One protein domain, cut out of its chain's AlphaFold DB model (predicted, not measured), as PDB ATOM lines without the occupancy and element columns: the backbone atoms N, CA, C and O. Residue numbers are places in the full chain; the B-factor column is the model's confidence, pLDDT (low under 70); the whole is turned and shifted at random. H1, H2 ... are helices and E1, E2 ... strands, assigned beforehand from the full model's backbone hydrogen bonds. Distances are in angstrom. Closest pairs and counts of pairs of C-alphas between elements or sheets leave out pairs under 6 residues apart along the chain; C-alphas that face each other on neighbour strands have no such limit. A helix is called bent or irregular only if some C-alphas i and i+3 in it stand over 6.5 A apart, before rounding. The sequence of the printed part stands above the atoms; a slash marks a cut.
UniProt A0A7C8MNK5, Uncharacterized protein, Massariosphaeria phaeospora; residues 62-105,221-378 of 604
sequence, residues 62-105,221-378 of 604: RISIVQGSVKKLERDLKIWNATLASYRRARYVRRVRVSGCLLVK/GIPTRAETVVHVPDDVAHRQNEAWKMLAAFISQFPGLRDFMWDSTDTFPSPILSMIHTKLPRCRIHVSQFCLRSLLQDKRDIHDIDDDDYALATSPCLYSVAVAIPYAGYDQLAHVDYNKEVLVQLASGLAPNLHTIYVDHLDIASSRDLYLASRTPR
ATOM      1  N   ARG A  62      31.281 -27.401  10.609       93.75
ATOM      2  CA  ARG A  62      31.400 -26.382   9.562       93.75
ATOM      3  C   ARG A  62      31.293 -24.985  10.156       93.75
ATOM      4  O   ARG A  62      30.303 -24.664  10.810       93.75
ATOM      5  N   ILE A  63      32.278 -24.146   9.862       94.38
ATOM      6  CA  ILE A  63      32.271 -22.719  10.189       94.38
ATOM      7  C   ILE A  63      32.179 -21.934   8.885       94.38
ATOM      8  O   ILE A  63      32.922 -22.205   7.944       94.38
ATOM      9  N   SER A  64      31.279 -20.954   8.838       93.31
ATOM     10  CA  SER A  64      31.179 -19.999   7.734       93.31
ATOM     11  C   SER A  64      31.484 -18.598   8.251       93.31
ATOM     12  O   SER A  64      30.917 -18.169   9.257       93.31
ATOM     13  N   ILE A  65      32.395 -17.900   7.578       94.19
ATOM     14  CA  ILE A  65      32.811 -16.537   7.900       94.19
ATOM     15  C   ILE A  65      32.491 -15.668   6.692       94.19
ATOM     16  O   ILE A  65      33.136 -15.776   5.652       94.19
ATOM     17  N   VAL A  66      31.497 -14.793   6.840       91.38
ATOM     18  CA  VAL A  66      31.115 -13.842   5.792       91.38
ATOM     19  C   VAL A  66      31.830 -12.525   6.049       91.38
ATOM     20  O   VAL A  66      31.486 -11.777   6.971       91.38
ATOM     21  N   GLN A  67      32.818 -12.235   5.220       87.75
ATOM     22  CA  GLN A  67      33.564 -10.993   5.217       87.75
ATOM     23  C   GLN A  67      32.640  -9.805   4.922       87.75
ATOM     24  O   GLN A  67      31.595  -9.922   4.282       87.75
ATOM     25  N   GLY A  68      33.019  -8.645   5.443       86.56
ATOM     26  CA  GLY A  68      32.338  -7.395   5.138       86.56
ATOM     27  C   GLY A  68      33.216  -6.222   5.517       86.56
ATOM     28  O   GLY A  68      33.633  -5.463   4.664       86.56
ATOM     29  N   SER A  69      33.591  -6.108   6.788       89.38
ATOM     30  CA  SER A  69      34.608  -5.146   7.228       89.38
ATOM     31  C   SER A  69      35.564  -5.791   8.217       89.38
ATOM     32  O   SER A  69      35.206  -6.774   8.867       89.38
ATOM     33  N   VAL A  70      36.748  -5.200   8.393       90.69
ATOM     34  CA  VAL A  70      37.742  -5.661   9.383       90.69
ATOM     35  C   VAL A  70      37.127  -5.767  10.783       90.69
ATOM     36  O   VAL A  70      37.251  -6.796  11.436       90.69
ATOM     37  N   LYS A  71      36.344  -4.764  11.207       90.62
ATOM     38  CA  LYS A  71      35.659  -4.774  12.513       90.62
ATOM     39  C   LYS A  71      34.622  -5.889  12.642       90.62
ATOM     40  O   LYS A  71      34.418  -6.420  13.732       90.62
ATOM     41  N   LYS A  72      33.917  -6.207  11.550       92.44
ATOM     42  CA  LYS A  72      32.974  -7.329  11.527       92.44
ATOM     43  C   LYS A  72      33.739  -8.643  11.673       92.44
ATOM     44  O   LYS A  72      33.396  -9.425  12.548       92.44
ATOM     45  N   LEU A  73      34.815  -8.826  10.904       93.62
ATOM     46  CA  LEU A  73      35.667 -10.010  10.989       93.62
ATOM     47  C   LEU A  73      36.226 -10.199  12.408       93.62
ATOM     48  O   LEU A  73      36.077 -11.272  12.974       93.62
ATOM     49  N   GLU A  74      36.785  -9.156  13.030       93.88
ATOM     50  CA  GLU A  74      37.247  -9.187  14.429       93.88
ATOM     51  C   GLU A  74      36.160  -9.659  15.399       93.88
ATOM     52  O   GLU A  74      36.396 -10.519  16.253       93.88
ATOM     53  N   ARG A  75      34.954  -9.092  15.269       94.94
ATOM     54  CA  ARG A  75      33.809  -9.439  16.112       94.94
ATOM     55  C   ARG A  75      33.410 -10.899  15.915       94.94
ATOM     56  O   ARG A  75      33.258 -11.611  16.906       94.94
ATOM     57  N   ASP A  76      33.286 -11.337  14.669       93.62
ATOM     58  CA  ASP A  76      32.864 -12.692  14.315       93.62
ATOM     59  C   ASP A  76      33.893 -13.719  14.810       93.62
ATOM     60  O   ASP A  76      33.530 -14.705  15.451       93.62
ATOM     61  N   LEU A  77      35.191 -13.447  14.630       95.50
ATOM     62  CA  LEU A  77      36.271 -14.286  15.157       95.50
ATOM     63  C   LEU A  77      36.260 -14.348  16.688       95.50
ATOM     64  O   LEU A  77      36.484 -15.412  17.266       95.50
ATOM     65  N   LYS A  78      35.968 -13.237  17.377       95.50
ATOM     66  CA  LYS A  78      35.840 -13.220  18.842       95.50
ATOM     67  C   LYS A  78      34.652 -14.059  19.320       95.50
ATOM     68  O   LYS A  78      34.794 -14.801  20.293       95.50
ATOM     69  N   ILE A  79      33.509 -13.967  18.637       94.31
ATOM     70  CA  ILE A  79      32.313 -14.773  18.930       94.31
ATOM     71  C   ILE A  79      32.623 -16.259  18.733       94.31
ATOM     72  O   ILE A  79      32.353 -17.065  19.627       94.31
ATOM     73  N   TRP A  80      33.245 -16.625  17.610       95.19
ATOM     74  CA  TRP A  80      33.623 -18.011  17.348       95.19
ATOM     75  C   TRP A  80      34.637 -18.535  18.360       95.19
ATOM     76  O   TRP A  80      34.443 -19.625  18.892       95.19
ATOM     77  N   ASN A  81      35.661 -17.755  18.712       94.69
ATOM     78  CA  ASN A  81      36.625 -18.143  19.743       94.69
ATOM     79  C   ASN A  81      35.948 -18.409  21.093       94.69
ATOM     80  O   ASN A  81      36.189 -19.449  21.698       94.69
ATOM     81  N   ALA A  82      35.058 -17.523  21.552       94.12
ATOM     82  CA  ALA A  82      34.320 -17.736  22.799       94.12
ATOM     83  C   ALA A  82      33.434 -18.997  22.738       94.12
ATOM     84  O   ALA A  82      33.366 -19.781  23.691       94.12
ATOM     85  N   THR A  83      32.802 -19.222  21.587       92.56
ATOM     86  CA  THR A  83      31.914 -20.367  21.350       92.56
ATOM     87  C   THR A  83      32.678 -21.695  21.321       92.56
ATOM     88  O   THR A  83      32.197 -22.689  21.871       92.56
ATOM     89  N   LEU A  84      33.867 -21.717  20.712       93.19
ATOM     90  CA  LEU A  84      34.681 -22.921  20.513       93.19
ATOM     91  C   LEU A  84      35.605 -23.239  21.695       93.19
ATOM     92  O   LEU A  84      35.932 -24.410  21.909       93.19
ATOM     93  N   ALA A  85      36.012 -22.223  22.466       90.19
ATOM     94  CA  ALA A  85      36.782 -22.398  23.698       90.19
ATOM     95  C   ALA A  85      35.984 -23.179  24.751       90.19
ATOM     96  O   ALA A  85      36.538 -23.978  25.510       90.19
ATOM     97  N   SER A  86      34.663 -22.999  24.751       80.75
ATOM     98  CA  SER A  86      33.752 -23.794  25.563       80.75
ATOM     99  C   SER A  86      33.796 -25.259  25.092       80.75
ATOM    100  O   SER A  86      33.577 -25.548  23.919       80.75
ATOM    101  N   TYR A  87      34.090 -26.195  25.999       76.81
ATOM    102  CA  TYR A  87      34.016 -27.650  25.763       76.81
ATOM    103  C   TYR A  87      34.965 -28.241  24.700       76.81
ATOM    104  O   TYR A  87      34.738 -29.347  24.214       76.81
ATOM    105  N   ARG A  88      36.071 -27.558  24.356       84.38
ATOM    106  CA  ARG A  88      37.070 -28.044  23.372       84.38
ATOM    107  C   ARG A  88      36.464 -28.362  21.990       84.38
ATOM    108  O   ARG A  88      36.947 -29.252  21.287       84.38
ATOM    109  N   ARG A  89      35.430 -27.619  21.580       91.94
ATOM    110  CA  ARG A  89      34.679 -27.834  20.326       91.94
ATOM    111  C   ARG A  89      35.501 -27.599  19.062       91.94
ATOM    112  O   ARG A  89      35.179 -28.158  18.021       91.94
ATOM    113  N   ALA A  90      36.605 -26.857  19.161       92.25
ATOM    114  CA  ALA A  90      37.564 -26.652  18.072       92.25
ATOM    115  C   ALA A  90      38.025 -27.967  17.405       92.25
ATOM    116  O   ALA A  90      38.313 -27.993  16.211       92.25
ATOM    117  N   ARG A  91      38.039 -29.086  18.145       93.19
ATOM    118  CA  ARG A  91      38.401 -30.409  17.606       93.19
ATOM    119  C   ARG A  91      37.388 -30.983  16.616       93.19
ATOM    120  O   ARG A  91      37.742 -31.923  15.904       93.19
ATOM    121  N   TYR A  92      36.151 -30.489  16.614       94.31
ATOM    122  CA  TYR A  92      35.092 -30.948  15.713       94.31
ATOM    123  C   TYR A  92      35.121 -30.223  14.375       94.31
ATOM    124  O   TYR A  92      34.651 -30.789  13.399       94.31
ATOM    125  N   VAL A  93      35.740 -29.043  14.295       96.31
ATOM    126  CA  VAL A  93      35.835 -28.275  13.050       96.31
ATOM    127  C   VAL A  93      36.582 -29.097  11.994       96.31
ATOM    128  O   VAL A  93      37.726 -29.521  12.199       96.31
ATOM    129  N   ARG A  94      35.911 -29.359  10.869       96.50
ATOM    130  CA  ARG A  94      36.461 -30.032   9.682       96.50
ATOM    131  C   ARG A  94      36.466 -29.129   8.466       96.50
ATOM    132  O   ARG A  94      37.335 -29.314   7.616       96.50
ATOM    133  N   ARG A  95      35.541 -28.170   8.383       96.56
ATOM    134  CA  ARG A  95      35.418 -27.275   7.233       96.56
ATOM    135  C   ARG A  95      35.300 -25.824   7.662       96.56
ATOM    136  O   ARG A  95      34.502 -25.493   8.538       96.56
ATOM    137  N   VAL A  96      36.058 -24.958   7.004       97.12
ATOM    138  CA  VAL A  96      35.938 -23.505   7.148       97.12
ATOM    139  C   VAL A  96      35.672 -22.924   5.769       97.12
ATOM    140  O   VAL A  96      36.475 -23.117   4.861       97.12
ATOM    141  N   ARG A  97      34.551 -22.219   5.614       95.69
ATOM    142  CA  ARG A  97      34.238 -21.417   4.428       95.69
ATOM    143  C   ARG A  97      34.408 -19.950   4.765       95.69
ATOM    144  O   ARG A  97      33.897 -19.483   5.781       95.69
ATOM    145  N   VAL A  98      35.098 -19.232   3.899       95.25
ATOM    146  CA  VAL A  98      35.240 -17.785   3.978       95.25
ATOM    147  C   VAL A  98      34.641 -17.204   2.709       95.25
ATOM    148  O   VAL A  98      35.059 -17.591   1.624       95.25
ATOM    149  N   SER A  99      33.664 -16.309   2.835       93.19
ATOM    150  CA  SER A  99      32.992 -15.704   1.684       93.19
ATOM    151  C   SER A  99      32.803 -14.200   1.811       93.19
ATOM    152  O   SER A  99      32.986 -13.642   2.890       93.19
ATOM    153  N   GLY A 100      32.430 -13.533   0.720       87.38
ATOM    154  CA  GLY A 100      32.259 -12.075   0.673       87.38
ATOM    155  C   GLY A 100      33.557 -11.338   0.339       87.38
ATOM    156  O   GLY A 100      34.479 -11.935  -0.203       87.38
ATOM    157  N   CYS A 101      33.625 -10.042   0.638       85.00
ATOM    158  CA  CYS A 101      34.823  -9.223   0.434       85.00
ATOM    159  C   CYS A 101      35.142  -8.398   1.685       85.00
ATOM    160  O   CYS A 101      34.248  -8.006   2.447       85.00
ATOM    161  N   LEU A 102      36.425  -8.132   1.919       84.88
ATOM    162  CA  LEU A 102      36.896  -7.342   3.047       84.88
ATOM    163  C   LEU A 102      36.970  -5.858   2.672       84.88
ATOM    164  O   LEU A 102      37.990  -5.357   2.187       84.88
ATOM    165  N   LEU A 103      35.897  -5.123   2.971       80.50
ATOM    166  CA  LEU A 103      35.849  -3.677   2.793       80.50
ATOM    167  C   LEU A 103      36.711  -2.995   3.858       80.50
ATOM    168  O   LEU A 103      36.477  -3.100   5.071       80.50
ATOM    169  N   VAL A 104      37.704  -2.245   3.395       72.44
ATOM    170  CA  VAL A 104      38.480  -1.328   4.226       72.44
ATOM    171  C   VAL A 104      38.058   0.089   3.875       72.44
ATOM    172  O   VAL A 104      37.934   0.426   2.701       72.44
ATOM    173  N   LYS A 105      37.815   0.920   4.897       66.56
ATOM    174  CA  LYS A 105      37.463   2.336   4.710       66.56
ATOM    175  C   LYS A 105      38.444   2.995   3.732       66.56
ATOM    176  O   LYS A 105      39.642   2.967   3.995       66.56
ATOM    177  N   GLY A 221      29.778 -22.266  -5.841       36.22
ATOM    178  CA  GLY A 221      28.830 -21.360  -6.476       36.22
ATOM    179  C   GLY A 221      29.342 -20.975  -7.860       36.22
ATOM    180  O   GLY A 221      30.554 -20.947  -8.080       36.22
ATOM    181  N   ILE A 222      28.421 -20.701  -8.782       38.22
ATOM    182  CA  ILE A 222      28.769 -20.143 -10.090       38.22
ATOM    183  C   ILE A 222      29.697 -18.939  -9.836       38.22
ATOM    184  O   ILE A 222      29.328 -18.071  -9.032       38.22
ATOM    185  N   PRO A 223      30.902 -18.896 -10.435       37.47
ATOM    186  CA  PRO A 223      31.842 -17.805 -10.246       37.47
ATOM    187  C   PRO A 223      31.151 -16.485 -10.558       37.47
ATOM    188  O   PRO A 223      30.677 -16.251 -11.670       37.47
ATOM    189  N   THR A 224      31.066 -15.601  -9.571       43.19
ATOM    190  CA  THR A 224      30.574 -14.255  -9.830       43.19
ATOM    191  C   THR A 224      31.670 -13.471 -10.536       43.19
ATOM    192  O   THR A 224      32.838 -13.570 -10.169       43.19
ATOM    193  N   ARG A 225      31.273 -12.712 -11.561       46.12
ATOM    194  CA  ARG A 225      32.120 -11.885 -12.436       46.12
ATOM    195  C   ARG A 225      33.256 -11.200 -11.651       46.12
ATOM    196  O   ARG A 225      32.978 -10.458 -10.714       46.12
ATOM    197  N   ALA A 226      34.513 -11.450 -12.029       39.97
ATOM    198  CA  ALA A 226      35.675 -10.836 -11.383       39.97
ATOM    199  C   ALA A 226      35.648  -9.299 -11.550       39.97
ATOM    200  O   ALA A 226      35.357  -8.791 -12.640       39.97
ATOM    201  N   GLU A 227      35.909  -8.578 -10.452       49.81
ATOM    202  CA  GLU A 227      35.780  -7.117 -10.326       49.81
ATOM    203  C   GLU A 227      37.140  -6.388 -10.282       49.81
ATOM    204  O   GLU A 227      38.192  -6.971 -10.020       49.81
ATOM    205  N   THR A 228      37.061  -5.081 -10.542       43.47
ATOM    206  CA  THR A 228      38.114  -4.106 -10.866       43.47
ATOM    207  C   THR A 228      39.410  -4.162 -10.037       43.47
ATOM    208  O   THR A 228      39.419  -4.216  -8.802       43.47
ATOM    209  N   VAL A 229      40.545  -4.041 -10.737       43.59
ATOM    210  CA  VAL A 229      41.861  -3.759 -10.148       43.59
ATOM    211  C   VAL A 229      41.922  -2.265  -9.813       43.59
ATOM    212  O   VAL A 229      42.324  -1.439 -10.623       43.59
ATOM    213  N   VAL A 230      41.461  -1.890  -8.620       51.81
ATOM    214  CA  VAL A 230      41.717  -0.550  -8.072       51.81
ATOM    215  C   VAL A 230      43.031  -0.606  -7.306       51.81
ATOM    216  O   VAL A 230      43.156  -1.412  -6.380       51.81
ATOM    217  N   HIS A 231      43.989   0.252  -7.672       54.25
ATOM    218  CA  HIS A 231      45.228   0.445  -6.917       54.25
ATOM    219  C   HIS A 231      44.884   0.731  -5.450       54.25
ATOM    220  O   HIS A 231      44.256   1.737  -5.118       54.25
ATOM    221  N   VAL A 232      45.263  -0.188  -4.568       61.31
ATOM    222  CA  VAL A 232      44.973  -0.097  -3.139       61.31
ATOM    223  C   VAL A 232      46.077   0.733  -2.491       61.31
ATOM    224  O   VAL A 232      47.238   0.376  -2.649       61.31
ATOM    225  N   PRO A 233      45.764   1.820  -1.769       71.38
ATOM    226  CA  PRO A 233      46.767   2.530  -0.980       71.38
ATOM    227  C   PRO A 233      47.499   1.585  -0.012       71.38
ATOM    228  O   PRO A 233      46.872   0.704   0.584       71.38
ATOM    229  N   ASP A 234      48.805   1.780   0.183       72.00
ATOM    230  CA  ASP A 234      49.650   0.895   1.005       72.00
ATOM    231  C   ASP A 234      49.115   0.699   2.436       72.00
ATOM    232  O   ASP A 234      49.205  -0.390   3.012       72.00
ATOM    233  N   ASP A 235      48.492   1.729   3.018       75.56
ATOM    234  CA  ASP A 235      47.902   1.663   4.358       75.56
ATOM    235  C   ASP A 235      46.668   0.746   4.415       75.56
ATOM    236  O   ASP A 235      46.426   0.070   5.421       75.56
ATOM    237  N   VAL A 236      45.900   0.684   3.325       76.06
ATOM    238  CA  VAL A 236      44.754  -0.213   3.177       76.06
ATOM    239  C   VAL A 236      45.231  -1.654   3.005       76.06
ATOM    240  O   VAL A 236      44.721  -2.538   3.700       76.06
ATOM    241  N   ALA A 237      46.239  -1.885   2.160       76.94
ATOM    242  CA  ALA A 237      46.833  -3.207   1.958       76.94
ATOM    243  C   ALA A 237      47.412  -3.768   3.269       76.94
ATOM    244  O   ALA A 237      47.160  -4.923   3.627       76.94
ATOM    245  N   HIS A 238      48.096  -2.929   4.054       81.88
ATOM    246  CA  HIS A 238      48.619  -3.320   5.360       81.88
ATOM    247  C   HIS A 238      47.508  -3.743   6.337       81.88
ATOM    248  O   HIS A 238      47.596  -4.805   6.956       81.88
ATOM    249  N   ARG A 239      46.416  -2.970   6.442       82.56
ATOM    250  CA  ARG A 239      45.277  -3.323   7.314       82.56
ATOM    251  C   ARG A 239      44.569  -4.604   6.878       82.56
ATOM    252  O   ARG A 239      44.145  -5.374   7.739       82.56
ATOM    253  N   GLN A 240      44.430  -4.839   5.571       84.31
ATOM    254  CA  GLN A 240      43.892  -6.103   5.061       84.31
ATOM    255  C   GLN A 240      44.796  -7.269   5.463       84.31
ATOM    256  O   GLN A 240      44.308  -8.266   5.991       84.31
ATOM    257  N   ASN A 241      46.110  -7.118   5.300       88.56
ATOM    258  CA  ASN A 241      47.074  -8.145   5.670       88.56
ATOM    259  C   ASN A 241      47.004  -8.506   7.166       88.56
ATOM    260  O   ASN A 241      46.973  -9.686   7.516       88.56
ATOM    261  N   GLU A 242      46.900  -7.517   8.059       91.00
ATOM    262  CA  GLU A 242      46.724  -7.769   9.498       91.00
ATOM    263  C   GLU A 242      45.411  -8.505   9.811       91.00
ATOM    264  O   GLU A 242      45.398  -9.466  10.589       91.00
ATOM    265  N   ALA A 243      44.313  -8.140   9.143       92.56
ATOM    266  CA  ALA A 243      43.042  -8.846   9.277       92.56
ATOM    267  C   ALA A 243      43.146 -10.316   8.819       92.56
ATOM    268  O   ALA A 243      42.598 -11.217   9.465       92.56
ATOM    269  N   TRP A 244      43.902 -10.589   7.752       94.06
ATOM    270  CA  TRP A 244      44.156 -11.951   7.280       94.06
ATOM    271  C   TRP A 244      45.054 -12.756   8.215       94.06
ATOM    272  O   TRP A 244      44.797 -13.943   8.417       94.06
ATOM    273  N   LYS A 245      46.049 -12.131   8.853       95.88
ATOM    274  CA  LYS A 245      46.877 -12.786   9.881       95.88
ATOM    275  C   LYS A 245      46.047 -13.229  11.081       95.88
ATOM    276  O   LYS A 245      46.234 -14.338  11.579       95.88
ATOM    277  N   MET A 246      45.099 -12.407  11.523       95.50
ATOM    278  CA  MET A 246      44.170 -12.789  12.589       95.50
ATOM    279  C   MET A 246      43.307 -13.993  12.197       95.50
ATOM    280  O   MET A 246      43.136 -14.916  12.995       95.50
ATOM    281  N   LEU A 247      42.778 -14.001  10.969       96.38
ATOM    282  CA  LEU A 247      42.005 -15.130  10.457       96.38
ATOM    283  C   LEU A 247      42.872 -16.394  10.353       96.38
ATOM    284  O   LEU A 247      42.445 -17.466  10.779       96.38
ATOM    285  N   ALA A 248      44.114 -16.275   9.879       97.19
ATOM    286  CA  ALA A 248      45.067 -17.381   9.833       97.19
ATOM    287  C   ALA A 248      45.367 -17.936  11.238       97.19
ATOM    288  O   ALA A 248      45.342 -19.150  11.452       97.19
ATOM    289  N   ALA A 249      45.580 -17.058  12.224       96.62
ATOM    290  CA  ALA A 249      45.787 -17.449  13.616       96.62
ATOM    291  C   ALA A 249      44.567 -18.186  14.190       96.62
ATOM    292  O   ALA A 249      44.732 -19.198  14.872       96.62
ATOM    293  N   PHE A 250      43.354 -17.728  13.878       96.50
ATOM    294  CA  PHE A 250      42.113 -18.408  14.243       96.50
ATOM    295  C   PHE A 250      42.022 -19.814  13.638       96.50
ATOM    296  O   PHE A 250      41.859 -20.784  14.373       96.50
ATOM    297  N   ILE A 251      42.206 -19.944  12.322       96.56
ATOM    298  CA  ILE A 251      42.100 -21.230  11.613       96.56
ATOM    299  C   ILE A 251      43.154 -22.230  12.103       96.56
ATOM    300  O   ILE A 251      42.873 -23.423  12.222       96.56
ATOM    301  N   SER A 252      44.347 -21.751  12.469       95.50
ATOM    302  CA  SER A 252      45.429 -22.609  12.965       95.50
ATOM    303  C   SER A 252      45.110 -23.356  14.268       95.50
ATOM    304  O   SER A 252      45.837 -24.273  14.644       95.50
ATOM    305  N   GLN A 253      44.017 -22.999  14.951       94.75
ATOM    306  CA  GLN A 253      43.546 -23.663  16.168       94.75
ATOM    307  C   GLN A 253      42.746 -24.948  15.885       94.75
ATOM    308  O   GLN A 253      42.334 -25.624  16.831       94.75
ATOM    309  N   PHE A 254      42.507 -25.298  14.615       95.31
ATOM    310  CA  PHE A 254      41.678 -26.438  14.210       95.31
ATOM    311  C   PHE A 254      42.533 -27.606  13.698       95.31
ATOM    312  O   PHE A 254      42.700 -27.769  12.489       95.31
ATOM    313  N   PRO A 255      43.049 -28.482  14.583       89.50
ATOM    314  CA  PRO A 255      43.976 -29.547  14.188       89.50
ATOM    315  C   PRO A 255      43.350 -30.606  13.275       89.50
ATOM    316  O   PRO A 255      44.063 -31.379  12.644       89.50
ATOM    317  N   GLY A 256      42.019 -30.683  13.225       93.19
ATOM    318  CA  GLY A 256      41.314 -31.615  12.354       93.19
ATOM    319  C   GLY A 256      40.684 -30.965  11.127       93.19
ATOM    320  O   GLY A 256      39.844 -31.608  10.503       93.19
ATOM    321  N   LEU A 257      41.049 -29.722  10.790       97.25
ATOM    322  CA  LEU A 257      40.572 -29.070   9.575       97.25
ATOM    323  C   LEU A 257      40.972 -29.893   8.344       97.25
ATOM    324  O   LEU A 257      42.145 -30.211   8.145       97.25
ATOM    325  N   ARG A 258      39.979 -30.247   7.528       97.12
ATOM    326  CA  ARG A 258      40.147 -31.021   6.293       97.12
ATOM    327  C   ARG A 258      39.973 -30.148   5.066       97.12
ATOM    328  O   ARG A 258      40.759 -30.287   4.143       97.12
ATOM    329  N   ASP A 259      38.997 -29.244   5.086       97.81
ATOM    330  CA  ASP A 259      38.624 -28.435   3.925       97.81
ATOM    331  C   ASP A 259      38.604 -26.948   4.282       97.81
ATOM    332  O   ASP A 259      37.923 -26.521   5.219       97.81
ATOM    333  N   PHE A 260      39.331 -26.154   3.508       97.94
ATOM    334  CA  PHE A 260      39.287 -24.703   3.539       97.94
ATOM    335  C   PHE A 260      38.700 -24.201   2.221       97.94
ATOM    336  O   PHE A 260      39.273 -24.422   1.157       97.94
ATOM    337  N   MET A 261      37.542 -23.551   2.286       97.06
ATOM    338  CA  MET A 261      36.822 -23.041   1.122       97.06
ATOM    339  C   MET A 261      36.957 -21.522   1.063       97.06
ATOM    340  O   MET A 261      36.442 -20.815   1.933       97.06
ATOM    341  N   TRP A 262      37.633 -21.031   0.033       96.31
ATOM    342  CA  TRP A 262      37.736 -19.621  -0.302       96.31
ATOM    343  C   TRP A 262      36.697 -19.271  -1.362       96.31
ATOM    344  O   TRP A 262      36.796 -19.693  -2.511       96.31
ATOM    345  N   ASP A 263      35.693 -18.516  -0.934       90.94
ATOM    346  CA  ASP A 263      34.545 -18.084  -1.726       90.94
ATOM    347  C   ASP A 263      34.386 -16.564  -1.683       90.94
ATOM    348  O   ASP A 263      33.325 -16.000  -1.410       90.94
ATOM    349  N   SER A 264      35.521 -15.904  -1.870       89.19
ATOM    350  CA  SER A 264      35.679 -14.461  -1.828       89.19
ATOM    351  C   SER A 264      36.225 -13.971  -3.163       89.19
ATOM    352  O   SER A 264      37.030 -14.656  -3.792       89.19
ATOM    353  N   THR A 265      35.804 -12.769  -3.556       83.38
ATOM    354  CA  THR A 265      36.331 -12.050  -4.725       83.38
ATOM    355  C   THR A 265      37.713 -11.437  -4.459       83.38
ATOM    356  O   THR A 265      38.375 -10.963  -5.389       83.38
ATOM    357  N   ASP A 266      38.160 -11.394  -3.198       86.81
ATOM    358  CA  ASP A 266      39.504 -10.944  -2.839       86.81
ATOM    359  C   ASP A 266      40.556 -12.001  -3.219       86.81
ATOM    360  O   ASP A 266      40.286 -13.206  -3.250       86.81
ATOM    361  N   THR A 267      41.783 -11.538  -3.477       88.50
ATOM    362  CA  THR A 267      42.947 -12.411  -3.690       88.50
ATOM    363  C   THR A 267      43.135 -13.345  -2.506       88.50
ATOM    364  O   THR A 267      42.989 -12.922  -1.354       88.50
ATOM    365  N   PHE A 268      43.508 -14.597  -2.774       93.31
ATOM    366  CA  PHE A 268      43.776 -15.557  -1.710       93.31
ATOM    367  C   PHE A 268      44.917 -15.039  -0.813       93.31
ATOM    368  O   PHE A 268      46.026 -14.829  -1.304       93.31
ATOM    369  N   PRO A 269      44.702 -14.819   0.495       93.81
ATOM    370  CA  PRO A 269      45.699 -14.140   1.312       93.81
ATOM    371  C   PRO A 269      46.928 -15.007   1.600       93.81
ATOM    372  O   PRO A 269      46.812 -16.088   2.189       93.81
ATOM    373  N   SER A 270      48.115 -14.470   1.311       93.88
ATOM    374  CA  SER A 270      49.410 -15.100   1.615       93.88
ATOM    375  C   SER A 270      49.556 -15.573   3.077       93.88
ATOM    376  O   SER A 270      49.956 -16.723   3.293       93.88
ATOM    377  N   PRO A 271      49.121 -14.814   4.116       95.81
ATOM    378  CA  PRO A 271      49.186 -15.295   5.502       95.81
ATOM    379  C   PRO A 271      48.385 -16.576   5.760       95.81
ATOM    380  O   PRO A 271      48.775 -17.396   6.591       95.81
ATOM    381  N   ILE A 272      47.255 -16.750   5.067       96.81
ATOM    382  CA  ILE A 272      46.414 -17.943   5.198       96.81
ATOM    383  C   ILE A 272      47.080 -19.112   4.477       96.81
ATOM    384  O   ILE A 272      47.166 -20.197   5.050       96.81
ATOM    385  N   LEU A 273      47.596 -18.886   3.265       96.94
ATOM    386  CA  LEU A 273      48.282 -19.916   2.486       96.94
ATOM    387  C   LEU A 273      49.504 -20.460   3.235       96.94
ATOM    388  O   LEU A 273      49.605 -21.665   3.463       96.94
ATOM    389  N   SER A 274      50.368 -19.560   3.714       96.31
ATOM    390  CA  SER A 274      51.554 -19.904   4.502       96.31
ATOM    391  C   SER A 274      51.194 -20.679   5.774       96.31
ATOM    392  O   SER A 274      51.824 -21.686   6.111       96.31
ATOM    393  N   MET A 275      50.132 -20.268   6.474       96.88
ATOM    394  CA  MET A 275      49.646 -20.984   7.653       96.88
ATOM    395  C   MET A 275      49.165 -22.399   7.312       96.88
ATOM    396  O   MET A 275      49.494 -23.335   8.041       96.88
ATOM    397  N   ILE A 276      48.433 -22.580   6.208       97.06
ATOM    398  CA  ILE A 276      47.968 -23.904   5.780       97.06
ATOM    399  C   ILE A 276      49.161 -24.799   5.436       97.06
ATOM    400  O   ILE A 276      49.248 -25.907   5.960       97.06
ATOM    401  N   HIS A 277      50.119 -24.312   4.644       95.50
ATOM    402  CA  HIS A 277      51.314 -25.084   4.283       95.50
ATOM    403  C   HIS A 277      52.134 -25.510   5.503       95.50
ATOM    404  O   HIS A 277      52.623 -26.636   5.556       95.50
ATOM    405  N   THR A 278      52.270 -24.631   6.498       95.81
ATOM    406  CA  THR A 278      53.127 -24.880   7.668       95.81
ATOM    407  C   THR A 278      52.449 -25.702   8.761       95.81
ATOM    408  O   THR A 278      53.083 -26.569   9.358       95.81
ATOM    409  N   LYS A 279      51.172 -25.436   9.058       96.12
ATOM    410  CA  LYS A 279      50.471 -26.033  10.207       96.12
ATOM    411  C   LYS A 279      49.423 -27.068   9.821       96.12
ATOM    412  O   LYS A 279      49.106 -27.926  10.641       96.12
ATOM    413  N   LEU A 280      48.871 -26.993   8.611       95.69
ATOM    414  CA  LEU A 280      47.757 -27.827   8.156       95.69
ATOM    415  C   LEU A 280      48.033 -28.436   6.764       95.69
ATOM    416  O   LEU A 280      47.186 -28.331   5.879       95.69
ATOM    417  N   PRO A 281      49.166 -29.132   6.547       94.31
ATOM    418  CA  PRO A 281      49.578 -29.582   5.209       94.31
ATOM    419  C   PRO A 281      48.629 -30.611   4.572       94.31
ATOM    420  O   PRO A 281      48.699 -30.875   3.377       94.31
ATOM    421  N   ARG A 282      47.730 -31.215   5.365       94.69
ATOM    422  CA  ARG A 282      46.696 -32.152   4.891       94.69
ATOM    423  C   ARG A 282      45.366 -31.471   4.564       94.69
ATOM    424  O   ARG A 282      44.429 -32.156   4.158       94.69
ATOM    425  N   CYS A 283      45.255 -30.167   4.803       97.19
ATOM    426  CA  CYS A 283      44.057 -29.406   4.490       97.19
ATOM    427  C   CYS A 283      43.967 -29.185   2.978       97.19
ATOM    428  O   CYS A 283      44.951 -28.839   2.327       97.19
ATOM    429  N   ARG A 284      42.773 -29.401   2.432       98.00
ATOM    430  CA  ARG A 284      42.422 -29.177   1.034       98.00
ATOM    431  C   ARG A 284      41.895 -27.762   0.872       98.00
ATOM    432  O   ARG A 284      40.968 -27.360   1.573       98.00
ATOM    433  N   ILE A 285      42.480 -27.021  -0.054       98.19
ATOM    434  CA  ILE A 285      42.075 -25.670  -0.415       98.19
ATOM    435  C   ILE A 285      41.148 -25.759  -1.625       98.19
ATOM    436  O   ILE A 285      41.498 -26.327  -2.662       98.19
ATOM    437  N   HIS A 286      39.969 -25.173  -1.483       97.81
ATOM    438  CA  HIS A 286      38.961 -25.055  -2.524       97.81
ATOM    439  C   HIS A 286      38.764 -23.574  -2.835       97.81
ATOM    440  O   HIS A 286      38.406 -22.820  -1.935       97.81
ATOM    441  N   VAL A 287      38.982 -23.152  -4.079       96.56
ATOM    442  CA  VAL A 287      38.837 -21.751  -4.501       96.56
ATOM    443  C   VAL A 287      37.702 -21.664  -5.521       96.56
ATOM    444  O   VAL A 287      37.849 -22.153  -6.637       96.56
ATOM    445  N   SER A 288      36.557 -21.090  -5.145       90.81
ATOM    446  CA  SER A 288      35.382 -20.993  -6.038       90.81
ATOM    447  C   SER A 288      35.455 -19.821  -7.023       90.81
ATOM    448  O   SER A 288      34.712 -19.784  -7.998       90.81
ATOM    449  N   GLN A 289      36.331 -18.854  -6.765       88.19
ATOM    450  CA  GLN A 289      36.553 -17.690  -7.622       88.19
ATOM    451  C   GLN A 289      38.045 -17.550  -7.878       88.19
ATOM    452  O   GLN A 289      38.711 -16.637  -7.398       88.19
ATOM    453  N   PHE A 290      38.600 -18.548  -8.556       92.25
ATOM    454  CA  PHE A 290      40.019 -18.586  -8.844       92.25
ATOM    455  C   PHE A 290      40.344 -17.556  -9.925       92.25
ATOM    456  O   PHE A 290      39.918 -17.674 -11.073       92.25
ATOM    457  N   CYS A 291      41.090 -16.537  -9.518       90.19
ATOM    458  CA  CYS A 291      41.619 -15.483 -10.365       90.19
ATOM    459  C   CYS A 291      42.920 -14.984  -9.734       90.19
ATOM    460  O   CYS A 291      42.924 -14.514  -8.594       90.19
ATOM    461  N   LEU A 292      44.018 -15.119 -10.469       91.62
ATOM    462  CA  LEU A 292      45.325 -14.585 -10.115       91.62
ATOM    463  C   LEU A 292      45.394 -13.165 -10.665       91.62
ATOM    464  O   LEU A 292      45.389 -12.954 -11.880       91.62
ATOM    465  N   ARG A 293      45.375 -12.173  -9.772       88.62
ATOM    466  CA  ARG A 293      45.236 -10.769 -10.183       88.62
ATOM    467  C   ARG A 293      46.483 -10.244 -10.879       88.62
ATOM    468  O   ARG A 293      46.341  -9.393 -11.748       88.62
ATOM    469  N   SER A 294      47.658 -10.793 -10.575       89.81
ATOM    470  CA  SER A 294      48.900 -10.472 -11.293       89.81
ATOM    471  C   SER A 294      48.858 -10.865 -12.777       89.81
ATOM    472  O   SER A 294      49.683 -10.412 -13.566       89.81
ATOM    473  N   LEU A 295      47.883 -11.683 -13.187       90.31
ATOM    474  CA  LEU A 295      47.676 -12.102 -14.574       90.31
ATOM    475  C   LEU A 295      46.632 -11.272 -15.325       90.31
ATOM    476  O   LEU A 295      46.380 -11.557 -16.495       90.31
ATOM    477  N   LEU A 296      46.042 -10.266 -14.675       89.88
ATOM    478  CA  LEU A 296      45.205  -9.252 -15.311       89.88
ATOM    479  C   LEU A 296      46.076  -8.029 -15.601       89.88
ATOM    480  O   LEU A 296      46.291  -7.193 -14.727       89.88
ATOM    481  N   GLN A 297      46.616  -7.953 -16.814       90.06
ATOM    482  CA  GLN A 297      47.702  -7.022 -17.137       90.06
ATOM    483  C   GLN A 297      47.295  -5.997 -18.194       90.06
ATOM    484  O   GLN A 297      46.596  -6.316 -19.160       90.06
ATOM    485  N   ASP A 298      47.791  -4.764 -18.066       86.88
ATOM    486  CA  ASP A 298      47.720  -3.812 -19.172       86.88
ATOM    487  C   ASP A 298      48.547  -4.355 -20.343       86.88
ATOM    488  O   ASP A 298      49.672  -4.832 -20.196       86.88
ATOM    489  N   LYS A 299      47.998  -4.261 -21.551       85.56
ATOM    490  CA  LYS A 299      48.666  -4.712 -22.772       85.56
ATOM    491  C   LYS A 299      50.048  -4.074 -22.987       85.56
ATOM    492  O   LYS A 299      50.882  -4.644 -23.693       85.56
ATOM    493  N   ARG A 300      50.264  -2.875 -22.448       85.69
ATOM    494  CA  ARG A 300      51.507  -2.099 -22.540       85.69
ATOM    495  C   ARG A 300      52.504  -2.455 -21.442       85.69
ATOM    496  O   ARG A 300      53.677  -2.131 -21.606       85.69
ATOM    497  N   ASP A 301      52.057  -3.109 -20.374       86.75
ATOM    498  CA  ASP A 301      52.858  -3.411 -19.192       86.75
ATOM    499  C   ASP A 301      52.704  -4.883 -18.794       86.75
ATOM    500  O   ASP A 301      51.951  -5.253 -17.897       86.75
ATOM    501  N   ILE A 302      53.398  -5.740 -19.544       87.38
ATOM    502  CA  ILE A 302      53.381  -7.189 -19.333       87.38
ATOM    503  C   ILE A 302      54.493  -7.549 -18.354       87.38
ATOM    504  O   ILE A 302      55.681  -7.408 -18.678       87.38
ATOM    505  N   HIS A 303      54.105  -8.081 -17.205       85.75
ATOM    506  CA  HIS A 303      55.007  -8.483 -16.132       85.75
ATOM    507  C   HIS A 303      54.860  -9.971 -15.791       85.75
ATOM    508  O   HIS A 303      53.981 -10.671 -16.301       85.75
ATOM    509  N   ASP A 304      55.778 -10.468 -14.965       86.12
ATOM    510  CA  ASP A 304      55.741 -11.849 -14.485       86.12
ATOM    511  C   ASP A 304      54.650 -12.016 -13.407       86.12
ATOM    512  O   ASP A 304      54.066 -11.036 -12.934       86.12
ATOM    513  N   ILE A 305      54.340 -13.270 -13.071       88.81
ATOM    514  CA  ILE A 305      53.396 -13.608 -12.000       88.81
ATOM    515  C   ILE A 305      53.952 -13.150 -10.644       88.81
ATOM    516  O   ILE A 305      55.155 -13.247 -10.400       88.81
ATOM    517  N   ASP A 306      53.081 -12.699  -9.744       89.25
ATOM    518  CA  ASP A 306      53.498 -12.367  -8.381       89.25
ATOM    519  C   ASP A 306      53.810 -13.639  -7.575       89.25
ATOM    520  O   ASP A 306      53.147 -14.670  -7.729       89.25
ATOM    521  N   ASP A 307      54.773 -13.557  -6.650       89.50
ATOM    522  CA  ASP A 307      55.205 -14.695  -5.820       89.50
ATOM    523  C   ASP A 307      54.041 -15.345  -5.044       89.50
ATOM    524  O   ASP A 307      53.981 -16.570  -4.913       89.50
ATOM    525  N   ASP A 308      53.095 -14.539  -4.552       90.25
ATOM    526  CA  ASP A 308      51.923 -15.020  -3.812       90.25
ATOM    527  C   ASP A 308      50.941 -15.791  -4.717       90.25
ATOM    528  O   ASP A 308      50.443 -16.857  -4.337       90.25
ATOM    529  N   ASP A 309      50.700 -15.292  -5.933       92.69
ATOM    530  CA  ASP A 309      49.850 -15.947  -6.933       92.69
ATOM    531  C   ASP A 309      50.506 -17.249  -7.425       92.69
ATOM    532  O   ASP A 309      49.840 -18.285  -7.550       92.69
ATOM    533  N   TYR A 310      51.828 -17.238  -7.624       93.50
ATOM    534  CA  TYR A 310      52.606 -18.429  -7.957       93.50
ATOM    535  C   TYR A 310      52.550 -19.483  -6.845       93.50
ATOM    536  O   TYR A 310      52.337 -20.671  -7.118       93.50
ATOM    537  N   ALA A 311      52.695 -19.068  -5.584       94.12
ATOM    538  CA  ALA A 311      52.611 -19.962  -4.431       94.12
ATOM    539  C   ALA A 311      51.229 -20.621  -4.311       94.12
ATOM    540  O   ALA A 311      51.135 -21.791  -3.927       94.12
ATOM    541  N   LEU A 312      50.149 -19.908  -4.657       95.88
ATOM    542  CA  LEU A 312      48.812 -20.494  -4.716       95.88
ATOM    543  C   LEU A 312      48.691 -21.493  -5.874       95.88
ATOM    544  O   LEU A 312      48.227 -22.613  -5.656       95.88
ATOM    545  N   ALA A 313      49.120 -21.109  -7.079       94.88
ATOM    546  CA  ALA A 313      49.023 -21.937  -8.284       94.88
ATOM    547  C   ALA A 313      49.820 -23.250  -8.178       94.88
ATOM    548  O   ALA A 313      49.426 -24.265  -8.744       94.88
ATOM    549  N   THR A 314      50.918 -23.245  -7.421       94.75
ATOM    550  CA  THR A 314      51.778 -24.418  -7.181       94.75
ATOM    551  C   THR A 314      51.501 -25.115  -5.846       94.75
ATOM    552  O   THR A 314      52.201 -26.054  -5.461       94.75
ATOM    553  N   SER A 315      50.475 -24.677  -5.112       96.31
ATOM    554  CA  SER A 315      50.189 -25.174  -3.770       96.31
ATOM    555  C   SER A 315      49.852 -26.673  -3.783       96.31
ATOM    556  O   SER A 315      48.880 -27.083  -4.422       96.31
ATOM    557  N   PRO A 316      50.548 -27.509  -2.988       95.69
ATOM    558  CA  PRO A 316      50.202 -28.924  -2.847       95.69
ATOM    559  C   PRO A 316      48.890 -29.132  -2.079       95.69
ATOM    560  O   PRO A 316      48.360 -30.239  -2.057       95.69
ATOM    561  N   CYS A 317      48.364 -28.092  -1.431       97.38
ATOM    562  CA  CYS A 317      47.079 -28.135  -0.744       97.38
ATOM    563  C   CYS A 317      45.915 -27.744  -1.668       97.38
ATOM    564  O   CYS A 317      44.765 -27.939  -1.284       97.38
ATOM    565  N   LEU A 318      46.173 -27.190  -2.862       97.69
ATOM    566  CA  LEU A 318      45.123 -26.797  -3.802       97.69
ATOM    567  C   LEU A 318      44.426 -28.038  -4.369       97.69
ATOM    568  O   LEU A 318      45.054 -28.876  -5.007       97.69
ATOM    569  N   TYR A 319      43.124 -28.154  -4.109       97.75
ATOM    570  CA  TYR A 319      42.337 -29.349  -4.414       97.75
ATOM    571  C   TYR A 319      41.247 -29.099  -5.454       97.75
ATOM    572  O   TYR A 319      40.990 -29.960  -6.299       97.75
ATOM    573  N   SER A 320      40.605 -27.928  -5.420       97.50
ATOM    574  CA  SER A 320      39.640 -27.539  -6.449       97.50
ATOM    575  C   SER A 320      39.719 -26.064  -6.794       97.50
ATOM    576  O   SER A 320      39.820 -25.230  -5.891       97.50
ATOM    577  N   VAL A 321      39.546 -25.754  -8.074       96.62
ATOM    578  CA  VAL A 321      39.419 -24.384  -8.575       96.62
ATOM    579  C   VAL A 321      38.180 -24.246  -9.447       96.62
ATOM    580  O   VAL A 321      37.833 -25.162 -10.194       96.62
ATOM    581  N   ALA A 322      37.526 -23.097  -9.356       93.50
ATOM    582  CA  ALA A 322      36.509 -22.665 -10.297       93.50
ATOM    583  C   ALA A 322      36.946 -21.334 -10.914       93.50
ATOM    584  O   ALA A 322      37.207 -20.372 -10.193       93.50
ATOM    585  N   VAL A 323      37.082 -21.311 -12.239       90.50
ATOM    586  CA  VAL A 323      37.622 -20.186 -13.009       90.50
ATOM    587  C   VAL A 323      36.545 -19.663 -13.944       90.50
ATOM    588  O   VAL A 323      35.957 -20.431 -14.705       90.50
ATOM    589  N   ALA A 324      36.325 -18.353 -13.917       87.00
ATOM    590  CA  ALA A 324      35.582 -17.659 -14.957       87.00
ATOM    591  C   ALA A 324      36.555 -17.203 -16.046       87.00
ATOM    592  O   ALA A 324      37.468 -16.436 -15.753       87.00
ATOM    593  N   ILE A 325      36.371 -17.659 -17.285       83.88
ATOM    594  CA  ILE A 325      37.247 -17.310 -18.408       83.88
ATOM    595  C   ILE A 325      36.480 -16.446 -19.411       83.88
ATOM    596  O   ILE A 325      35.530 -16.932 -20.034       83.88
ATOM    597  N   PRO A 326      36.906 -15.195 -19.637       82.62
ATOM    598  CA  PRO A 326      36.371 -14.372 -20.709       82.62
ATOM    599  C   PRO A 326      36.682 -14.966 -22.085       82.62
ATOM    600  O   PRO A 326      37.831 -15.309 -22.370       82.62
ATOM    601  N   TYR A 327      35.698 -15.015 -22.987       74.69
ATOM    602  CA  TYR A 327      35.927 -15.512 -24.354       74.69
ATOM    603  C   TYR A 327      37.000 -14.738 -25.120       74.69
ATOM    604  O   TYR A 327      37.791 -15.329 -25.852       74.69
ATOM    605  N   ALA A 328      37.046 -13.420 -24.930       78.31
ATOM    606  CA  ALA A 328      37.986 -12.559 -25.632       78.31
ATOM    607  C   ALA A 328      39.429 -12.662 -25.091       78.31
ATOM    608  O   ALA A 328      40.340 -12.132 -25.720       78.31
ATOM    609  N   GLY A 329      39.655 -13.322 -23.945       84.56
ATOM    610  CA  GLY A 329      40.952 -13.304 -23.252       84.56
ATOM    611  C   GLY A 329      41.308 -11.932 -22.664       84.56
ATOM    612  O   GLY A 329      42.486 -11.638 -22.453       84.56
ATOM    613  N   TYR A 330      40.288 -11.100 -22.446       84.94
ATOM    614  CA  TYR A 330      40.382  -9.786 -21.826       84.94
ATOM    615  C   TYR A 330      39.333  -9.664 -20.723       84.94
ATOM    616  O   TYR A 330      38.239 -10.216 -20.856       84.94
ATOM    617  N   ASP A 331      39.648  -8.925 -19.663       82.69
ATOM    618  CA  ASP A 331      38.687  -8.593 -18.615       82.69
ATOM    619  C   ASP A 331      37.731  -7.458 -19.047       82.69
ATOM    620  O   ASP A 331      37.756  -6.959 -20.174       82.69
ATOM    621  N   GLN A 332      36.861  -7.026 -18.134       76.88
ATOM    622  CA  GLN A 332      35.890  -5.955 -18.406       76.88
ATOM    623  C   GLN A 332      36.532  -4.576 -18.622       76.88
ATOM    624  O   GLN A 332      35.893  -3.687 -19.187       76.88
ATOM    625  N   LEU A 333      37.770  -4.400 -18.161       80.12
ATOM    626  CA  LEU A 333      38.568  -3.182 -18.275       80.12
ATOM    627  C   LEU A 333      39.541  -3.242 -19.462       80.12
ATOM    628  O   LEU A 333      40.381  -2.359 -19.606       80.12
ATOM    629  N   ALA A 334      39.410  -4.259 -20.321       84.25
ATOM    630  CA  ALA A 334      40.288  -4.510 -21.456       84.25
ATOM    631  C   ALA A 334      41.749  -4.842 -21.086       84.25
ATOM    632  O   ALA A 334      42.632  -4.774 -21.949       84.25
ATOM    633  N   HIS A 335      42.011  -5.267 -19.847       87.12
ATOM    634  CA  HIS A 335      43.275  -5.901 -19.483       87.12
ATOM    635  C   HIS A 335      43.354  -7.293 -20.092       87.12
ATOM    636  O   HIS A 335      42.349  -7.990 -20.223       87.12
ATOM    637  N   VAL A 336      44.559  -7.707 -20.461       89.75
ATOM    638  CA  VAL A 336      44.822  -9.063 -20.929       89.75
ATOM    639  C   VAL A 336      44.701 -10.014 -19.743       89.75
ATOM    640  O   VAL A 336      45.357  -9.805 -18.728       89.75
ATOM    641  N   ASP A 337      43.887 -11.058 -19.883       90.50
ATOM    642  CA  ASP A 337      43.679 -12.063 -18.841       90.50
ATOM    643  C   ASP A 337      44.439 -13.348 -19.182       90.50
ATOM    644  O   ASP A 337      44.087 -14.027 -20.149       90.50
ATOM    645  N   TYR A 338      45.478 -13.685 -18.409       92.19
ATOM    646  CA  TYR A 338      46.284 -14.907 -18.581       92.19
ATOM    647  C   TYR A 338      45.884 -16.082 -17.665       92.19
ATOM    648  O   TYR A 338      46.594 -17.088 -17.578       92.19
ATOM    649  N   ASN A 339      44.737 -16.009 -16.978       91.25
ATOM    650  CA  ASN A 339      44.286 -17.088 -16.090       91.25
ATOM    651  C   ASN A 339      43.976 -18.390 -16.844       91.25
ATOM    652  O   ASN A 339      44.141 -19.478 -16.289       91.25
ATOM    653  N   LYS A 340      43.583 -18.306 -18.123       90.38
ATOM    654  CA  LYS A 340      43.377 -19.485 -18.979       90.38
ATOM    655  C   LYS A 340      44.669 -20.285 -19.148       90.38
ATOM    656  O   LYS A 340      44.642 -21.510 -19.088       90.38
ATOM    657  N   GLU A 341      45.801 -19.621 -19.344       91.44
ATOM    658  CA  GLU A 341      47.090 -20.284 -19.501       91.44
ATOM    659  C   GLU A 341      47.552 -20.953 -18.207       91.44
ATOM    660  O   GLU A 341      48.080 -22.064 -18.252       91.44
ATOM    661  N   VAL A 342      47.315 -20.329 -17.051       92.19
ATOM    662  CA  VAL A 342      47.576 -20.993 -15.767       92.19
ATOM    663  C   VAL A 342      46.645 -22.175 -15.558       92.19
ATOM    664  O   VAL A 342      47.100 -23.214 -15.086       92.19
ATOM    665  N   LEU A 343      45.379 -22.083 -15.966       93.00
ATOM    666  CA  LEU A 343      44.462 -23.215 -15.893       93.00
ATOM    667  C   LEU A 343      44.972 -24.419 -16.696       93.00
ATOM    668  O   LEU A 343      44.896 -25.548 -16.216       93.00
ATOM    669  N   VAL A 344      45.531 -24.181 -17.885       92.25
ATOM    670  CA  VAL A 344      46.169 -25.225 -18.699       92.25
ATOM    671  C   VAL A 344      47.314 -25.888 -17.928       92.25
ATOM    672  O   VAL A 344      47.418 -27.114 -17.908       92.25
ATOM    673  N   GLN A 345      48.132 -25.102 -17.225       92.12
ATOM    674  CA  GLN A 345      49.219 -25.649 -16.414       92.12
ATOM    675  C   GLN A 345      48.720 -26.416 -15.183       92.12
ATOM    676  O   GLN A 345      49.222 -27.501 -14.883       92.12
ATOM    677  N   LEU A 346      47.699 -25.898 -14.501       93.75
ATOM    678  CA  LEU A 346      47.021 -26.569 -13.392       93.75
ATOM    679  C   LEU A 346      46.446 -27.920 -13.826       93.75
ATOM    680  O   LEU A 346      46.656 -28.921 -13.144       93.75
ATOM    681  N   ALA A 347      45.794 -27.965 -14.987       93.81
ATOM    682  CA  ALA A 347      45.278 -29.192 -15.580       93.81
ATOM    683  C   ALA A 347      46.388 -30.192 -15.935       93.81
ATOM    684  O   ALA A 347      46.176 -31.393 -15.806       93.81
ATOM    685  N   SER A 348      47.577 -29.705 -16.309       92.50
ATOM    686  CA  SER A 348      48.787 -30.520 -16.495       92.50
ATOM    687  C   SER A 348      49.537 -30.850 -15.194       92.50
ATOM    688  O   SER A 348      50.675 -31.296 -15.230       92.50
ATOM    689  N   GLY A 349      48.940 -30.622 -14.023       91.62
ATOM    690  CA  GLY A 349      49.523 -31.042 -12.746       91.62
ATOM    691  C   GLY A 349      50.484 -30.047 -12.091       91.62
ATOM    692  O   GLY A 349      51.250 -30.454 -11.220       91.62
ATOM    693  N   LEU A 350      50.430 -28.751 -12.438       92.31
ATOM    694  CA  LEU A 350      51.178 -27.701 -11.720       92.31
ATOM    695  C   LEU A 350      50.890 -27.723 -10.205       92.31
ATOM    696  O   LEU A 350      51.799 -27.554  -9.395       92.31
ATOM    697  N   ALA A 351      49.635 -27.987  -9.830       93.38
ATOM    698  CA  ALA A 351      49.237 -28.302  -8.464       93.38
ATOM    699  C   ALA A 351      49.046 -29.827  -8.334       93.38
ATOM    700  O   ALA A 351      48.083 -30.371  -8.883       93.38
ATOM    701  N   PRO A 352      49.917 -30.542  -7.597       91.62
ATOM    702  CA  PRO A 352      49.993 -32.005  -7.660       91.62
ATOM    703  C   PRO A 352      48.762 -32.724  -7.095       91.62
ATOM    704  O   PRO A 352      48.516 -33.877  -7.431       91.62
ATOM    705  N   ASN A 353      47.985 -32.055  -6.238       94.50
ATOM    706  CA  ASN A 353      46.782 -32.610  -5.618       94.50
ATOM    707  C   ASN A 353      45.495 -31.947  -6.131       94.50
ATOM    708  O   ASN A 353      44.453 -32.056  -5.479       94.50
ATOM    709  N   LEU A 354      45.535 -31.271  -7.282       96.19
ATOM    710  CA  LEU A 354      44.335 -30.705  -7.885       96.19
ATOM    711  C   LEU A 354      43.475 -31.820  -8.488       96.19
ATOM    712  O   LEU A 354      43.915 -32.551  -9.370       96.19
ATOM    713  N   HIS A 355      42.239 -31.950  -8.008       96.38
ATOM    714  CA  HIS A 355      41.309 -32.999  -8.440       96.38
ATOM    715  C   HIS A 355      40.131 -32.445  -9.242       96.38
ATOM    716  O   HIS A 355      39.572 -33.160 -10.074       96.38
ATOM    717  N   THR A 356      39.734 -31.200  -8.983       97.38
ATOM    718  CA  THR A 356      38.520 -30.619  -9.556       97.38
ATOM    719  C   THR A 356      38.824 -29.299 -10.240       97.38
ATOM    720  O   THR A 356      39.327 -28.369  -9.607       97.38
ATOM    721  N   ILE A 357      38.430 -29.204 -11.506       96.81
ATOM    722  CA  ILE A 357      38.401 -27.955 -12.255       96.81
ATOM    723  C   ILE A 357      36.969 -27.680 -12.700       96.81
ATOM    724  O   ILE A 357      36.310 -28.523 -13.311       96.81
ATOM    725  N   TYR A 358      36.514 -26.472 -12.400       95.06
ATOM    726  CA  TYR A 358      35.303 -25.893 -12.950       95.06
ATOM    727  C   TYR A 358      35.687 -24.695 -13.821       95.06
ATOM    728  O   TYR A 358      36.430 -23.816 -13.387       95.06
ATOM    729  N   VAL A 359      35.198 -24.672 -15.054       92.38
ATOM    730  CA  VAL A 359      35.440 -23.615 -16.032       92.38
ATOM    731  C   VAL A 359      34.098 -23.051 -16.446       92.38
ATOM    732  O   VAL A 359      33.279 -23.780 -17.002       92.38
ATOM    733  N   ASP A 360      33.894 -21.763 -16.207       87.75
ATOM    734  CA  ASP A 360      32.745 -21.041 -16.735       87.75
ATOM    735  C   ASP A 360      33.203 -20.017 -17.755       87.75
ATOM    736  O   ASP A 360      33.942 -19.082 -17.441       87.75
ATOM    737  N   HIS A 361      32.784 -20.204 -18.998       83.50
ATOM    738  CA  HIS A 361      33.072 -19.235 -20.033       83.50
ATOM    739  C   HIS A 361      32.030 -18.123 -20.028       83.50
ATOM    740  O   HIS A 361      30.846 -18.347 -20.306       83.50
ATOM    741  N   LEU A 362      32.503 -16.913 -19.748       77.31
ATOM    742  CA  LEU A 362      31.676 -15.719 -19.705       77.31
ATOM    743  C   LEU A 362      31.794 -14.956 -21.020       77.31
ATOM    744  O   LEU A 362      32.899 -14.676 -21.500       77.31
ATOM    745  N   ASP A 363      30.643 -14.581 -21.571       69.75
ATOM    746  CA  ASP A 363      30.592 -13.518 -22.564       69.75
ATOM    747  C   ASP A 363      30.571 -12.182 -21.818       69.75
ATOM    748  O   ASP A 363      29.666 -11.891 -21.029       69.75
ATOM    749  N   ILE A 364      31.629 -11.399 -21.986       65.62
ATOM    750  CA  ILE A 364      31.701 -10.086 -21.363       65.62
ATOM    751  C   ILE A 364      30.988  -9.114 -22.292       65.62
ATOM    752  O   ILE A 364      31.394  -8.935 -23.437       65.62
ATOM    753  N   ALA A 365      29.948  -8.462 -21.760       57.72
ATOM    754  CA  ALA A 365      29.236  -7.386 -22.441       57.72
ATOM    755  C   ALA A 365      30.214  -6.420 -23.134       57.72
ATOM    756  O   ALA A 365      31.209  -5.985 -22.548       57.72
ATOM    757  N   SER A 366      29.912  -6.100 -24.387       63.56
ATOM    758  CA  SER A 366      30.768  -5.396 -25.335       63.56
ATOM    759  C   SER A 366      30.953  -3.919 -24.974       63.56
ATOM    760  O   SER A 366      30.361  -3.023 -25.576       63.56
ATOM    761  N   SER A 367      31.816  -3.639 -23.992       72.31
ATOM    762  CA  SER A 367      32.332  -2.284 -23.803       72.31
ATOM    763  C   SER A 367      33.126  -1.866 -25.046       72.31
ATOM    764  O   SER A 367      33.730  -2.691 -25.740       72.31
ATOM    765  N   ARG A 368      33.128  -0.564 -25.355       75.88
ATOM    766  CA  ARG A 368      33.889  -0.031 -26.495       75.88
ATOM    767  C   ARG A 368      35.380  -0.351 -26.369       75.88
ATOM    768  O   ARG A 368      36.009  -0.675 -27.373       75.88
ATOM    769  N   ASP A 369      35.924  -0.302 -25.158       76.00
ATOM    770  CA  ASP A 369      37.336  -0.588 -24.901       76.00
ATOM    771  C   ASP A 369      37.657  -2.070 -25.111       76.00
ATOM    772  O   ASP A 369      38.634  -2.389 -25.786       76.00
ATOM    773  N   LEU A 370      36.784  -2.977 -24.661       76.44
ATOM    774  CA  LEU A 370      36.907  -4.413 -24.924       76.44
ATOM    775  C   LEU A 370      36.821  -4.722 -26.427       76.44
ATOM    776  O   LEU A 370      37.600  -5.514 -26.966       76.44
ATOM    777  N   TYR A 371      35.906  -4.054 -27.132       79.56
ATOM    778  CA  TYR A 371      35.789  -4.168 -28.582       79.56
ATOM    779  C   TYR A 371      37.068  -3.716 -29.301       79.56
ATOM    780  O   TYR A 371      37.539  -4.382 -30.221       79.56
ATOM    781  N   LEU A 372      37.667  -2.602 -28.876       81.75
ATOM    782  CA  LEU A 372      38.925  -2.120 -29.445       81.75
ATOM    783  C   LEU A 372      40.105  -3.033 -29.089       81.75
ATOM    784  O   LEU A 372      40.928  -3.327 -29.957       81.75
ATOM    785  N   ALA A 373      40.173  -3.527 -27.854       79.06
ATOM    786  CA  ALA A 373      41.233  -4.424 -27.410       79.06
ATOM    787  C   ALA A 373      41.197  -5.766 -28.148       79.06
ATOM    788  O   ALA A 373      42.232  -6.203 -28.656       79.06
ATOM    789  N   SER A 374      40.014  -6.364 -28.322       79.44
ATOM    790  CA  SER A 374      39.840  -7.631 -29.054       79.44
ATOM    791  C   SER A 374      40.270  -7.564 -30.525       79.44
ATOM    792  O   SER A 374      40.680  -8.574 -31.093       79.44
ATOM    793  N   ARG A 375      40.269  -6.372 -31.141       83.62
ATOM    794  CA  ARG A 375      40.782  -6.154 -32.507       83.62
ATOM    795  C   ARG A 375      42.303  -6.137 -32.608       83.62
ATOM    796  O   ARG A 375      42.843  -6.140 -33.712       83.62
ATOM    797  N   THR A 376      43.002  -6.082 -31.483       81.44
ATOM    798  CA  THR A 376      44.460  -6.029 -31.454       81.44
ATOM    799  C   THR A 376      45.026  -7.365 -30.961       81.44
ATOM    800  O   THR A 376      44.513  -7.908 -29.983       81.44
ATOM    801  N   PRO A 377      46.104  -7.902 -31.570       84.25
ATOM    802  CA  PRO A 377      46.637  -9.215 -31.201       84.25
ATOM    803  C   PRO A 377      46.994  -9.289 -29.719       84.25
ATOM    804  O   PRO A 377      47.702  -8.411 -29.218       84.25
ATOM    805  N   ARG A 378      46.496 -10.306 -29.014       88.06
ATOM    806  CA  ARG A 378      46.819 -10.533 -27.602       88.06
ATOM    807  C   ARG A 378      48.321 -10.819 -27.472       88.06
ATOM    808  O   ARG A 378      48.821 -11.672 -28.209       88.06
TER     809      ARG A 378
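AT A GLANCE: This is residues 62 to 105 and 221 to 378 of the 604 residues of an uncharacterized protein of Massariosphaeria phaeospora (UniProt A0A7C8MNK5). One parallel six-stranded sheet, twisted and curled, has helices following one another round its bulging side: H1 beside edge strand E1, then H2, H3 and H4, and H5 over E5. H6 lies apart from these helices, toward one end of the longest axis. The printed part has 202 residues, with six named helices and six named strands in the order E1 H1 E2 H2 E3 H3 E4 H4 E5 H5 E6 H6, which is also the strands' order across the sheet; the class is mixed, helices and strands. The whole is compact, with a radius of gyration of the C-alphas of 17.8 A, but elongated in outline at 62 by 39 by 27 A.

IN THESE COORDINATES: E1, residues 62 to 66, begins at C-alpha (31.400, -26.382, 9.562). H1, residues 70 to 92, is 26.2 A long and irregular, with C-alphas 87 and 90 8.5 A apart and a kink of 106 degrees near residue 86. E2 is residues 95 to 100. After the cut come H2, residues 234 to 251, 25.7 A; E3, 259 to 264; H3, 270 to 279; E4, 284 to 287; and H4, 307 to 313. E5, residues 318 to 326, is 22.7 A long; H5 is 339 to 347, E6 356 to 362, and H6, 368 to 374, ends at (39.840, -7.631, -29.054).

HOW THE PARTS SIT: E1 and E2 are parallel, with N 65 and O 97 2.8 A apart. Within hydrogen-bond range across the other neighbour pairs are, for instance, N 261 and O 96 between E2 and E3 at 2.8 A, N 286 and O 260 between E3 and E4 at 2.8 A, N 322 and O 287 between E4 and E5 at 2.9 A, and N 323 and O 358 between E5 and E6 at 2.8 A. E1-H1-E2, E3-H3-E4, E4-H4-E5 and E5-H5-E6 are strand-helix-strand units, parallel neighbour strands joined through a helix, with right-handed crossovers. H1 and H3 only graze the sheet. H1 touches H2, C-alphas 70 and 243 being closest at 6.2 A. H2, with residues 241 to 249 alone, touches H3, C-alphas 248 and 272 being closest at 4.9 A. H4 is close to H3 and H5 but not clearly touching. H5 is over E5 at a height of 8.7 A. Every O i to N i+4 pair is within hydrogen-bond range in H2 to H6, and 12 of 19 in H1.

THE WHOLE: The C-alphas of Tyr 87 and Arg 375, the two farthest apart, are 62.5 A apart. Residues 106 to 220 are not printed; the gap is 27.6 A. The links E4 to H4 and E5 to H5 are long. Mean pLDDT of the printed part is 87.0; residues 105, 221 to 232 and 363 to 366 are under 70.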